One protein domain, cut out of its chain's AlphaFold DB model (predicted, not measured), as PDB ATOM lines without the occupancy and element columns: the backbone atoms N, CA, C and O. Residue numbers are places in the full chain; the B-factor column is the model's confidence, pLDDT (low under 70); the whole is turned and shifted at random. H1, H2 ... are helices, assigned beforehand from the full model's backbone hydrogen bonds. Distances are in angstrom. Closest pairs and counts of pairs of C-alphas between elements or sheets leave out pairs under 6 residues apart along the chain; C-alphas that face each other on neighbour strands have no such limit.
ATOM      1  N   HIS A 144     197.471 140.884 200.947       69.12
ATOM      2  CA  HIS A 144     198.034 142.176 201.308       69.12
ATOM      3  C   HIS A 144     199.144 142.558 200.336       69.12
ATOM      4  O   HIS A 144     200.102 141.811 200.133       69.12
ATOM      5  N   ARG A 145     199.022 143.762 199.780       78.19
ATOM      6  CA  ARG A 145     200.056 144.388 198.961       78.19
ATOM      7  C   ARG A 145     201.337 144.594 199.774       78.19
ATOM      8  O   ARG A 145     201.297 144.927 200.961       78.19
ATOM      9  N   ASP A 146     202.472 144.395 199.122       83.50
ATOM     10  CA  ASP A 146     203.808 144.594 199.668       83.50
ATOM     11  C   ASP A 146     204.580 145.577 198.784       83.50
ATOM     12  O   ASP A 146     205.272 145.184 197.844       83.50
ATOM     13  N   ASP A 147     204.427 146.872 199.073       86.06
ATOM     14  CA  ASP A 147     204.904 147.956 198.206       86.06
ATOM     15  C   ASP A 147     206.420 147.933 197.973       86.06
ATOM     16  O   ASP A 147     206.870 148.277 196.885       86.06
ATOM     17  N   SER A 148     207.217 147.485 198.947       87.88
ATOM     18  CA  SER A 148     208.675 147.378 198.796       87.88
ATOM     19  C   SER A 148     209.073 146.293 197.792       87.88
ATOM     20  O   SER A 148     209.928 146.518 196.934       87.88
ATOM     21  N   THR A 149     208.432 145.125 197.868       84.88
ATOM     22  CA  THR A 149     208.615 144.039 196.902       84.88
ATOM     23  C   THR A 149     208.116 144.476 195.532       84.88
ATOM     24  O   THR A 149     208.842 144.339 194.548       84.88
ATOM     25  N   LEU A 150     206.929 145.079 195.466       88.81
ATOM     26  CA  LEU A 150     206.363 145.563 194.214       88.81
ATOM     27  C   LEU A 150     207.268 146.595 193.539       88.81
ATOM     28  O   LEU A 150     207.575 146.451 192.359       88.81
ATOM     29  N   GLN A 151     207.755 147.592 194.281       92.19
ATOM     30  CA  GLN A 151     208.658 148.612 193.754       92.19
ATOM     31  C   GLN A 151     209.960 147.993 193.235       92.19
ATOM     32  O   GLN A 151     210.446 148.373 192.169       92.19
ATOM     33  N   ARG A 152     210.503 146.996 193.949       90.12
ATOM     34  CA  ARG A 152     211.685 146.255 193.502       90.12
ATOM     35  C   ARG A 152     211.436 145.539 192.174       90.12
ATOM     36  O   ARG A 152     212.312 145.555 191.324       90.12
ATOM     37  N   PHE A 153     210.279 144.917 191.978       90.81
ATOM     38  CA  PHE A 153     209.961 144.252 190.709       90.81
ATOM     39  C   PHE A 153     209.607 145.237 189.589       90.81
ATOM     40  O   PHE A 153     209.946 144.996 188.433       90.81
ATOM     41  N   GLN A 154     208.982 146.366 189.918       93.06
ATOM     42  CA  GLN A 154     208.660 147.415 188.953       93.06
ATOM     43  C   GLN A 154     209.904 148.107 188.389       93.06
ATOM     44  O   GLN A 154     209.863 148.509 187.227       93.06
ATOM     45  N   SER A 155     211.009 148.192 189.139       94.00
ATOM     46  CA  SER A 155     212.262 148.775 188.631       94.00
ATOM     47  C   SER A 155     212.867 147.997 187.457       94.00
ATOM     48  O   SER A 155     213.661 148.546 186.699       94.00
ATOM     49  N   LEU A 156     212.447 146.745 187.230       92.44
ATOM     50  CA  LEU A 156     212.837 145.971 186.047       92.44
ATOM     51  C   LEU A 156     212.351 146.612 184.735       92.44
ATOM     52  O   LEU A 156     212.914 146.337 183.678       92.44
ATOM     53  N   ASN A 157     211.344 147.491 184.782       91.06
ATOM     54  CA  ASN A 157     210.907 148.253 183.609       91.06
ATOM     55  C   ASN A 157     211.970 149.236 183.105       91.06
ATOM     56  O   ASN A 157     211.979 149.530 181.909       91.06
ATOM     57  N   ASP A 158     212.851 149.699 183.994       94.62
ATOM     58  CA  ASP A 158     213.885 150.694 183.700       94.62
ATOM     59  C   ASP A 158     215.178 150.057 183.164       94.62
ATOM     60  O   ASP A 158     216.126 150.756 182.800       94.62
ATOM     61  N   TYR A 159     215.238 148.722 183.109       91.00
ATOM     62  CA  TYR A 159     216.398 148.013 182.586       91.00
ATOM     63  C   TYR A 159     216.561 148.227 181.070       91.00
ATOM     64  O   TYR A 159     215.568 148.413 180.356       91.00
ATOM     65  N   PRO A 160     217.800 148.150 180.543       90.12
ATOM     66  CA  PRO A 160     218.057 148.350 179.120       90.12
ATOM     67  C   PRO A 160     217.238 147.406 178.236       90.12
ATOM     68  O   PRO A 160     217.079 146.221 178.542       90.12
ATOM     69  N   SER A 161     216.760 147.907 177.097       86.69
ATOM     70  CA  SER A 161     216.109 147.065 176.089       86.69
ATOM     71  C   SER A 161     217.032 145.922 175.654       86.69
ATOM     72  O   SER A 161     218.219 146.137 175.420       86.69
ATOM     73  N   GLY A 162     216.491 144.706 175.560       79.25
ATOM     74  CA  GLY A 162     217.259 143.492 175.245       79.25
ATOM     75  C   GLY A 162     217.970 142.843 176.439       79.25
ATOM     76  O   GLY A 162     218.534 141.760 176.287       79.25
ATOM     77  N   SER A 163     217.925 143.451 177.628       88.62
ATOM     78  CA  SER A 163     218.370 142.799 178.866       88.62
ATOM     79  C   SER A 163     217.359 141.762 179.357       88.62
ATOM     80  O   SER A 163     216.162 141.828 179.047       88.62
ATOM     81  N   PHE A 164     217.824 140.812 180.167       88.88
ATOM     82  CA  PHE A 164     216.956 139.789 180.742       88.88
ATOM     83  C   PHE A 164     215.880 140.381 181.672       88.88
ATOM     84  O   PHE A 164     214.715 139.985 181.595       88.88
ATOM     85  N   GLY A 165     216.229 141.371 182.498       87.50
ATOM     86  CA  GLY A 165     215.284 142.043 183.398       87.50
ATOM     87  C   GLY A 165     214.173 142.763 182.643       87.50
ATOM     88  O   GLY A 165     212.994 142.607 182.973       87.50
ATOM     89  N   LYS A 166     214.534 143.470 181.564       89.06
ATOM     90  CA  LYS A 166     213.558 144.151 180.711       89.06
ATOM     91  C   LYS A 166     212.636 143.161 179.996       89.06
ATOM     92  O   LYS A 166     211.423 143.362 179.982       89.06
ATOM     93  N   ALA A 167     213.183 142.055 179.487       81.44
ATOM     94  CA  ALA A 167     212.396 140.994 178.857       81.44
ATOM     95  C   ALA A 167     211.392 140.345 179.829       81.44
ATOM     96  O   ALA A 167     210.257 140.063 179.449       81.44
ATOM     97  N   TYR A 168     211.778 140.156 181.095       84.06
ATOM     98  CA  TYR A 168     210.866 139.685 182.136       84.06
ATOM     99  C   TYR A 168     209.752 140.694 182.445       84.06
ATOM    100  O   TYR A 168     208.580 140.319 182.493       84.06
ATOM    101  N   ALA A 169     210.084 141.978 182.604       85.62
ATOM    102  CA  ALA A 169     209.082 143.014 182.843       85.62
ATOM    103  C   ALA A 169     208.070 143.119 181.685       85.62
ATOM    104  O   ALA A 169     206.862 143.212 181.914       85.62
ATOM    105  N   ASP A 170     208.548 143.030 180.441       81.06
ATOM    106  CA  ASP A 170     207.687 143.024 179.260       81.06
ATOM    107  C   ASP A 170     206.810 141.767 179.185       81.06
ATOM    108  O   ASP A 170     205.629 141.885 178.858       81.06
ATOM    109  N   PHE A 171     207.326 140.591 179.560       76.00
ATOM    110  CA  PHE A 171     206.529 139.364 179.673       76.00
ATOM    111  C   PHE A 171     205.364 139.527 180.658       76.00
ATOM    112  O   PHE A 171     204.225 139.219 180.303       76.00
ATOM    113  N   ILE A 172     205.617 140.050 181.862       78.12
ATOM    114  CA  ILE A 172     204.567 140.279 182.868       78.12
ATOM    115  C   ILE A 172     203.501 141.237 182.323       78.12
ATOM    116  O   ILE A 172     202.307 140.944 182.391       78.12
ATOM    117  N   ARG A 173     203.925 142.345 181.703       80.00
ATOM    118  CA  ARG A 173     203.025 143.356 181.133       80.00
ATOM    119  C   ARG A 173     202.173 142.813 179.983       80.00
ATOM    120  O   ARG A 173     200.969 143.056 179.956       80.00
ATOM    121  N   ILE A 174     202.781 142.111 179.026       68.75
ATOM    122  CA  ILE A 174     202.099 141.601 177.823       68.75
ATOM    123  C   ILE A 174     201.047 140.554 178.190       68.75
ATOM    124  O   ILE A 174     199.960 140.558 177.619       68.75
ATOM    125  N   ASN A 175     201.340 139.701 179.172       62.19
ATOM    126  CA  ASN A 175     200.410 138.671 179.635       62.19
ATOM    127  C   ASN A 175     199.402 139.183 180.676       62.19
ATOM    128  O   ASN A 175     198.618 138.393 181.198       62.19
ATOM    129  N   GLN A 176     199.412 140.487 180.978       72.75
ATOM    130  CA  GLN A 176     198.539 141.113 181.979       72.75
ATOM    131  C   GLN A 176     198.647 140.450 183.360       72.75
ATOM    132  O   GLN A 176     197.680 140.376 184.120       72.75
ATOM    133  N   PHE A 177     199.842 139.964 183.695       76.69
ATOM    134  CA  PHE A 177     200.132 139.427 185.014       76.69
ATOM    135  C   PHE A 177     200.470 140.551 185.991       76.69
ATOM    136  O   PHE A 177     200.917 141.635 185.616       76.69
ATOM    137  N   SER A 178     200.256 140.276 187.274       80.44
ATOM    138  CA  SER A 178     200.664 141.165 188.359       80.44
ATOM    139  C   SER A 178     202.075 140.815 188.821       80.44
ATOM    140  O   SER A 178     202.427 139.639 188.922       80.44
ATOM    141  N   PHE A 179     202.887 141.827 189.126       83.19
ATOM    142  CA  PHE A 179     204.210 141.603 189.704       83.19
ATOM    143  C   PHE A 179     204.110 141.004 191.114       83.19
ATOM    144  O   PHE A 179     203.134 141.261 191.827       83.19
ATOM    145  N   PRO A 180     205.139 140.262 191.569       82.25
ATOM    146  CA  PRO A 180     205.251 139.909 192.976       82.25
ATOM    147  C   PRO A 180     205.166 141.156 193.866       82.25
ATOM    148  O   PRO A 180     205.771 142.186 193.570       82.25
ATOM    149  N   GLY A 181     204.414 141.054 194.961       79.50
ATOM    150  CA  GLY A 181     204.141 142.169 195.872       79.50
ATOM    151  C   GLY A 181     202.880 142.974 195.539       79.50
ATOM    152  O   GLY A 181     202.402 143.692 196.413       79.50
ATOM    153  N   ASP A 182     202.291 142.836 194.345       81.69
ATOM    154  CA  ASP A 182     200.963 143.400 194.066       81.69
ATOM    155  C   ASP A 182     199.830 142.465 194.519       81.69
ATOM    156  O   ASP A 182     200.027 141.265 194.745       81.69
ATOM    157  N   VAL A 183     198.617 143.005 194.632       73.19
ATOM    158  CA  VAL A 183     197.421 142.218 194.956       73.19
ATOM    159  C   VAL A 183     197.151 141.223 193.824       73.19
ATOM    160  O   VAL A 183     196.927 141.616 192.685       73.19
ATOM    161  N   GLY A 184     197.165 139.925 194.136       67.31
ATOM    162  CA  GLY A 184     197.013 138.861 193.134       67.31
ATOM    163  C   GLY A 184     198.304 138.497 192.389       67.31
ATOM    164  O   GLY A 184     198.285 137.578 191.571       67.31
ATOM    165  N   GLY A 185     199.424 139.162 192.693       65.31
ATOM    166  CA  GLY A 185     200.748 138.790 192.200       65.31
ATOM    167  C   GLY A 185     201.258 137.475 192.804       65.31
ATOM    168  O   GLY A 185     200.863 137.098 193.915       65.31
ATOM    169  N   PRO A 186     202.146 136.750 192.103       64.69
ATOM    170  CA  PRO A 186     202.685 135.499 192.610       64.69
ATOM    171  C   PRO A 186     203.601 135.744 193.827       64.69
ATOM    172  O   PRO A 186     204.263 136.783 193.912       64.69
ATOM    173  N   PRO A 187     203.699 134.793 194.778       64.62
ATOM    174  CA  PRO A 187     204.691 134.861 195.848       64.62
ATOM    175  C   PRO A 187     206.113 134.974 195.292       64.62
ATOM    176  O   PRO A 187     206.438 134.344 194.286       64.62
ATOM    177  N   VAL A 188     206.989 135.707 195.988       65.69
ATOM    178  CA  VAL A 188     208.377 135.956 195.554       65.69
ATOM    179  C   VAL A 188     209.156 134.692 195.175       65.69
ATOM    180  O   VAL A 188     209.939 134.786 194.252       65.69
ATOM    181  N   PRO A 189     208.983 133.499 195.770       62.88
ATOM    182  CA  PRO A 189     209.696 132.308 195.290       62.88
ATOM    183  C   PRO A 189     209.257 131.809 193.901       62.88
ATOM    184  O   PRO A 189     209.988 131.064 193.255       62.88
ATOM    185  N   VAL A 190     208.065 132.195 193.437       61.66
ATOM    186  CA  VAL A 190     207.433 131.654 192.226       61.66
ATOM    187  C   VAL A 190     207.868 132.398 190.961       61.66
ATOM    188  O   VAL A 190     207.897 131.784 189.904       61.66
ATOM    189  N   PHE A 191     208.325 133.653 191.036       73.19
ATOM    190  CA  PHE A 191     208.753 134.401 189.835       73.19
ATOM    191  C   PHE A 191     209.907 133.739 189.060       73.19
ATOM    192  O   PHE A 191     210.075 133.976 187.868       73.19
ATOM    193  N   ARG A 192     210.693 132.872 189.717       70.81
ATOM    194  CA  ARG A 192     211.769 132.101 189.073       70.81
ATOM    195  C   ARG A 192     211.226 131.168 187.989       70.81
ATOM    196  O   ARG A 192     211.888 130.952 186.983       70.81
ATOM    197  N   HIS A 193     209.997 130.674 188.151       65.00
ATOM    198  CA  HIS A 193     209.290 129.938 187.101       65.00
ATOM    199  C   HIS A 193     208.973 130.835 185.898       65.00
ATOM    200  O   HIS A 193     209.156 130.426 184.754       65.00
ATOM    201  N   ASP A 194     208.549 132.072 186.140       67.38
ATOM    202  CA  ASP A 194     208.226 133.029 185.078       67.38
ATOM    203  C   ASP A 194     209.489 133.429 184.297       67.38
ATOM    204  O   ASP A 194     209.476 133.523 183.070       67.38
ATOM    205  N   CYS A 195     210.630 133.516 184.984       74.25
ATOM    206  CA  CYS A 195     211.944 133.624 184.359       74.25
ATOM    207  C   CYS A 195     212.258 132.452 183.411       74.25
ATOM    208  O   CYS A 195     212.866 132.676 182.364       74.25
ATOM    209  N   CYS A 196     211.817 131.224 183.704       69.81
ATOM    210  CA  CYS A 196     211.978 130.095 182.784       69.81
ATOM    211  C   CYS A 196     211.159 130.254 181.497       69.81
ATOM    212  O   CYS A 196     211.595 129.759 180.463       69.81
ATOM    213  N   HIS A 197     210.023 130.958 181.514       67.06
ATOM    214  CA  HIS A 197     209.278 131.270 180.283       67.06
ATOM    215  C   HIS A 197     210.043 132.252 179.394       67.06
ATOM    216  O   HIS A 197     210.081 132.090 178.175       67.06
ATOM    217  N   VAL A 198     210.712 133.227 180.007       73.06
ATOM    218  CA  VAL A 198     211.520 134.242 179.313       73.06
ATOM    219  C   VAL A 198     212.822 133.646 178.766       73.06
ATOM    220  O   VAL A 198     213.201 133.891 177.616       73.06
ATOM    221  N   LEU A 199     213.505 132.833 179.574       73.06
ATOM    222  CA  LEU A 199     214.762 132.188 179.200       73.06
ATOM    223  C   LEU A 199     214.539 131.013 178.247       73.06
ATOM    224  O   LEU A 199     215.237 130.900 177.244       73.06
ATOM    225  N   GLY A 200     213.585 130.145 178.581       61.03
ATOM    226  CA  GLY A 200     213.677 128.712 178.343       61.03
ATOM    227  C   GLY A 200     213.371 128.227 176.941       61.03
ATOM    228  O   GLY A 200     213.934 127.203 176.573       61.03
ATOM    229  N   GLY A 201     212.489 128.878 176.174       53.19
ATOM    230  CA  GLY A 201     212.177 128.465 174.794       53.19
ATOM    231  C   GLY A 201     212.131 126.937 174.564       53.19
ATOM    232  O   GLY A 201     212.644 126.475 173.557       53.19
ATOM    233  N   TYR A 202     211.629 126.155 175.533       42.59
ATOM    234  CA  TYR A 202     211.692 124.683 175.635       42.59
ATOM    235  C   TYR A 202     212.879 123.977 174.934       42.59
ATOM    236  O   TYR A 202     212.687 123.078 174.114       42.59
ATOM    237  N   GLY A 203     214.118 124.339 175.281       34.84
ATOM    238  CA  GLY A 203     215.317 123.612 174.847       34.84
ATOM    239  C   GLY A 203     215.614 122.360 175.688       34.84
ATOM    240  O   GLY A 203     215.607 122.406 176.913       34.84
ATOM    241  N   SER A 204     215.952 121.236 175.050       34.72
ATOM    242  CA  SER A 204     216.358 119.974 175.701       34.72
ATOM    243  C   SER A 204     217.824 119.932 176.176       34.72
ATOM    244  O   SER A 204     218.321 118.861 176.518       34.72
ATOM    245  N   HIS A 205     218.529 121.070 176.158       41.84
ATOM    246  CA  HIS A 205     219.986 121.158 176.348       41.84
ATOM    247  C   HIS A 205     220.427 122.100 177.480       41.84
ATOM    248  O   HIS A 205     221.604 122.439 177.564       41.84
ATOM    249  N   VAL A 206     219.510 122.486 178.373       45.16
ATOM    250  CA  VAL A 206     219.845 123.317 179.539       45.16
ATOM    251  C   VAL A 206     220.801 122.551 180.463       45.16
ATOM    252  O   VAL A 206     220.517 121.423 180.865       45.16
ATOM    253  N   ASN A 207     221.944 123.157 180.797       53.88
ATOM    254  CA  ASN A 207     223.001 122.534 181.611       53.88
ATOM    255  C   ASN A 207     222.835 122.759 183.131       53.88
ATOM    256  O   ASN A 207     223.710 122.384 183.912       53.88
ATOM    257  N   THR A 208     221.739 123.398 183.549       51.62
ATOM    258  CA  THR A 208     221.490 123.867 184.919       51.62
ATOM    259  C   THR A 208     219.990 123.929 185.214       51.62
ATOM    260  O   THR A 208     219.183 124.166 184.315       51.62
ATOM    261  N   ASP A 209     219.590 123.715 186.469       54.84
ATOM    262  CA  ASP A 209     218.204 123.934 186.896       54.84
ATOM    263  C   ASP A 209     217.960 125.441 187.091       54.84
ATOM    264  O   ASP A 209     218.390 126.030 188.079       54.84
ATOM    265  N   LEU A 210     217.265 126.082 186.147       63.44
ATOM    266  CA  LEU A 210     217.025 127.535 186.152       63.44
ATOM    267  C   LEU A 210     216.089 128.015 187.279       63.44
ATOM    268  O   LEU A 210     215.932 129.217 187.475       63.44
ATOM    269  N   ILE A 211     215.437 127.106 188.004       54.88
ATOM    270  CA  ILE A 211     214.579 127.460 189.142       54.88
ATOM    271  C   ILE A 211     215.379 127.362 190.437       54.88
ATOM    272  O   ILE A 211     215.251 128.222 191.314       54.88
ATOM    273  N   ARG A 212     216.190 126.309 190.564       58.44
ATOM    274  CA  ARG A 212     216.925 126.000 191.792       58.44
ATOM    275  C   ARG A 212     218.312 126.636 191.853       58.44
ATOM    276  O   ARG A 212     218.708 127.087 192.921       58.44
ATOM    277  N   ASP A 213     219.030 126.659 190.735       62.53
ATOM    278  CA  ASP A 213     220.489 126.815 190.722       62.53
ATOM    279  C   ASP A 213     220.961 128.184 190.184       62.53
ATOM    280  O   ASP A 213     222.164 128.433 190.132       62.53
ATOM    281  N   ILE A 214     220.043 129.094 189.825       72.94
ATOM    282  CA  ILE A 214     220.361 130.485 189.434       72.94
ATOM    283  C   ILE A 214     219.572 131.484 190.278       72.94
ATOM    284  O   ILE A 214     218.413 131.223 190.598       72.94
ATOM    285  N   ASP A 215     220.147 132.649 190.587       82.50
ATOM    286  CA  ASP A 215     219.381 133.823 191.018       82.50
ATOM    287  C   ASP A 215     219.175 134.774 189.825       82.50
ATOM    288  O   ASP A 215     220.146 135.343 189.327       82.50
ATOM    289  N   PRO A 216     217.933 134.977 189.339       82.69
ATOM    290  CA  PRO A 216     217.676 135.880 188.217       82.69
ATOM    291  C   PRO A 216     218.193 137.310 188.428       82.69
ATOM    292  O   PRO A 216     218.557 137.973 187.456       82.69
ATOM    293  N   TRP A 217     218.268 137.778 189.681       86.88
ATOM    294  CA  TRP A 217     218.756 139.122 189.998       86.88
ATOM    295  C   TRP A 217     220.216 139.346 189.604       86.88
ATOM    296  O   TRP A 217     220.557 140.461 189.211       86.88
ATOM    297  N   ASP A 218     221.035 138.296 189.620       89.81
ATOM    298  CA  ASP A 218     222.446 138.364 189.222       89.81
ATOM    299  C   ASP A 218     222.618 138.549 187.705       89.81
ATOM    300  O   ASP A 218     223.703 138.886 187.236       89.81
ATOM    301  N   HIS A 219     221.547 138.338 186.935       89.38
ATOM    302  CA  HIS A 219     221.574 138.292 185.474       89.38
ATOM    303  C   HIS A 219     220.648 139.305 184.809       89.38
ATOM    304  O   HIS A 219     220.699 139.470 183.594       89.38
ATOM    305  N   PHE A 220     219.785 139.998 185.556       91.88
ATOM    306  CA  PHE A 220     218.802 140.891 184.942       91.88
ATOM    307  C   PHE A 220     219.423 142.036 184.144       91.88
ATOM    308  O   PHE A 220     218.810 142.484 183.176       91.88
ATOM    309  N   ALA A 221     220.623 142.485 184.517       91.50
ATOM    310  CA  ALA A 221     221.339 143.537 183.799       91.50
ATOM    311  C   ALA A 221     222.019 143.023 182.522       91.50
ATOM    312  O   ALA A 221     222.320 143.817 181.631       91.50
ATOM    313  N   ASP A 222     222.243 141.713 182.428       91.31
ATOM    314  CA  ASP A 222     222.932 141.100 181.304       91.31
ATOM    315  C   ASP A 222     222.016 141.069 180.063       91.31
ATOM    316  O   ASP A 222     220.787 140.931 180.184       91.31
ATOM    317  N   PRO A 223     222.586 141.155 178.846       91.31
ATOM    318  CA  PRO A 223     221.846 140.896 177.617       91.31
ATOM    319  C   PRO A 223     221.207 139.504 177.648       91.31
ATOM    320  O   PRO A 223     221.862 138.522 178.001       91.31
ATOM    321  N   LEU A 224     219.940 139.402 177.236       84.81
ATOM    322  CA  LEU A 224     219.173 138.154 177.292       84.81
ATOM    323  C   LEU A 224     219.884 136.996 176.578       84.81
ATOM    324  O   LEU A 224     219.944 135.888 177.110       84.81
ATOM    325  N   GLU A 225     220.462 137.256 175.404       84.31
ATOM    326  CA  GLU A 225     221.193 136.242 174.639       84.31
ATOM    327  C   GLU A 225     222.456 135.765 175.363       84.31
ATOM    328  O   GLU A 225     222.734 134.572 175.387       84.31
ATOM    329  N   THR A 226     223.163 136.652 176.068       87.00
ATOM    330  CA  THR A 226     224.320 136.266 176.889       87.00
ATOM    331  C   THR A 226     223.911 135.362 178.051       87.00
ATOM    332  O   THR A 226     224.624 134.412 178.378       87.00
ATOM    333  N   VAL A 227     222.753 135.618 178.672       85.81
ATOM    334  CA  VAL A 227     222.213 134.746 179.728       85.81
ATOM    335  C   VAL A 227     221.828 133.381 179.150       85.81
ATOM    336  O   VAL A 227     222.151 132.349 179.736       85.81
ATOM    337  N   ARG A 228     221.198 133.352 177.970       81.69
ATOM    338  CA  ARG A 228     220.856 132.110 177.259       81.69
ATOM    339  C   ARG A 228     222.090 131.287 176.905       81.69
ATOM    340  O   ARG A 228     222.143 130.108 177.247       81.69
ATOM    341  N   GLU A 229     223.099 131.905 176.296       82.69
ATOM    342  CA  GLU A 229     224.374 131.261 175.962       82.69
ATOM    343  C   GLU A 229     225.061 130.687 177.202       82.69
ATOM    344  O   GLU A 229     225.478 129.527 177.197       82.69
ATOM    345  N   ARG A 230     225.120 131.463 178.294       84.19
ATOM    346  CA  ARG A 230     225.742 131.047 179.562       84.19
ATOM    347  C   ARG A 230     225.162 129.737 180.095       84.19
ATOM    348  O   ARG A 230     225.909 128.899 180.599       84.19
ATOM    349  N   PHE A 231     223.850 129.550 179.964       79.06
ATOM    350  CA  PHE A 231     223.139 128.366 180.456       79.06
ATOM    351  C   PHE A 231     222.799 127.349 179.355       79.06
ATOM    352  O   PHE A 231     221.992 126.441 179.573       79.06
ATOM    353  N   ALA A 232     223.426 127.480 178.178       70.50
ATOM    354  CA  ALA A 232     223.219 126.617 177.014       70.50
ATOM    355  C   ALA A 232     221.737 126.481 176.606       70.50
ATOM    356  O   ALA A 232     221.269 125.411 176.211       70.50
TER     357      ALA A 232
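Overview. This is residues 144 to 232 of the 252 residues of the protein "TerB family tellurite resistance protein" of Synechococcus sp. HK01-R (UniProt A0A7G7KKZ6). Four helices are set crosswise rather than side by side: H2 lies in the middle, the last part of H1 meets it at about a right angle, H3 packs on another side of it, and H4 sits near its first residue. Two long loops, residues 175 to 190 and 201 to 223, link H2 to H3 and H3 to H4. The 89 printed residues hold four named helices, H1 to H4 in chain order, and no named strand; the class is all helix, with under half of the residues, 40, in named elements. The whole is compact, with a radius of gyration of the C-alphas of 12.8 A, yet elongated, spanning 39 by 25 by 22 A.

Along the chain. Find C-alpha 147 at (204.904, 147.956, 198.206); from there H1, residues 147 to 158, runs 17.3 A. H2 holds residues 164 to 174, 15.2 A, and H3 residues 191 to 200, 13.7 A. H4, residues 224 to 230, runs 9.9 A to C-alpha 230 at (225.742, 131.047, 179.562).

Arrangement. Begin at H2, the hub, touching three helices. H1 touches it with residues 154 to 158 alone, about perpendicular at 75 degrees; the closest C-alphas, Leu 156 and Gly 165, are 5.3 A apart. H3 touches H2 about perpendicular at 77 degrees, closest at C-alphas 168 and 198, 6.2 A. H4 only just touches H2, with 3 pairs of C-alphas within 8 A, closest at Phe 164 and Leu 224, 4.4 A. H1 is apart from H3 and H4. Every O i to N i+4 pair is within hydrogen-bond range in H2, H3 and H4; H1 has 5 of 8.

Size, cuts and confidence. The farthest C-alphas, His 144 and His 205, are 39.3 A apart. The printed part has no cut. Look for low pLDDT, under 70, at 28 residues, among them 200 to 213.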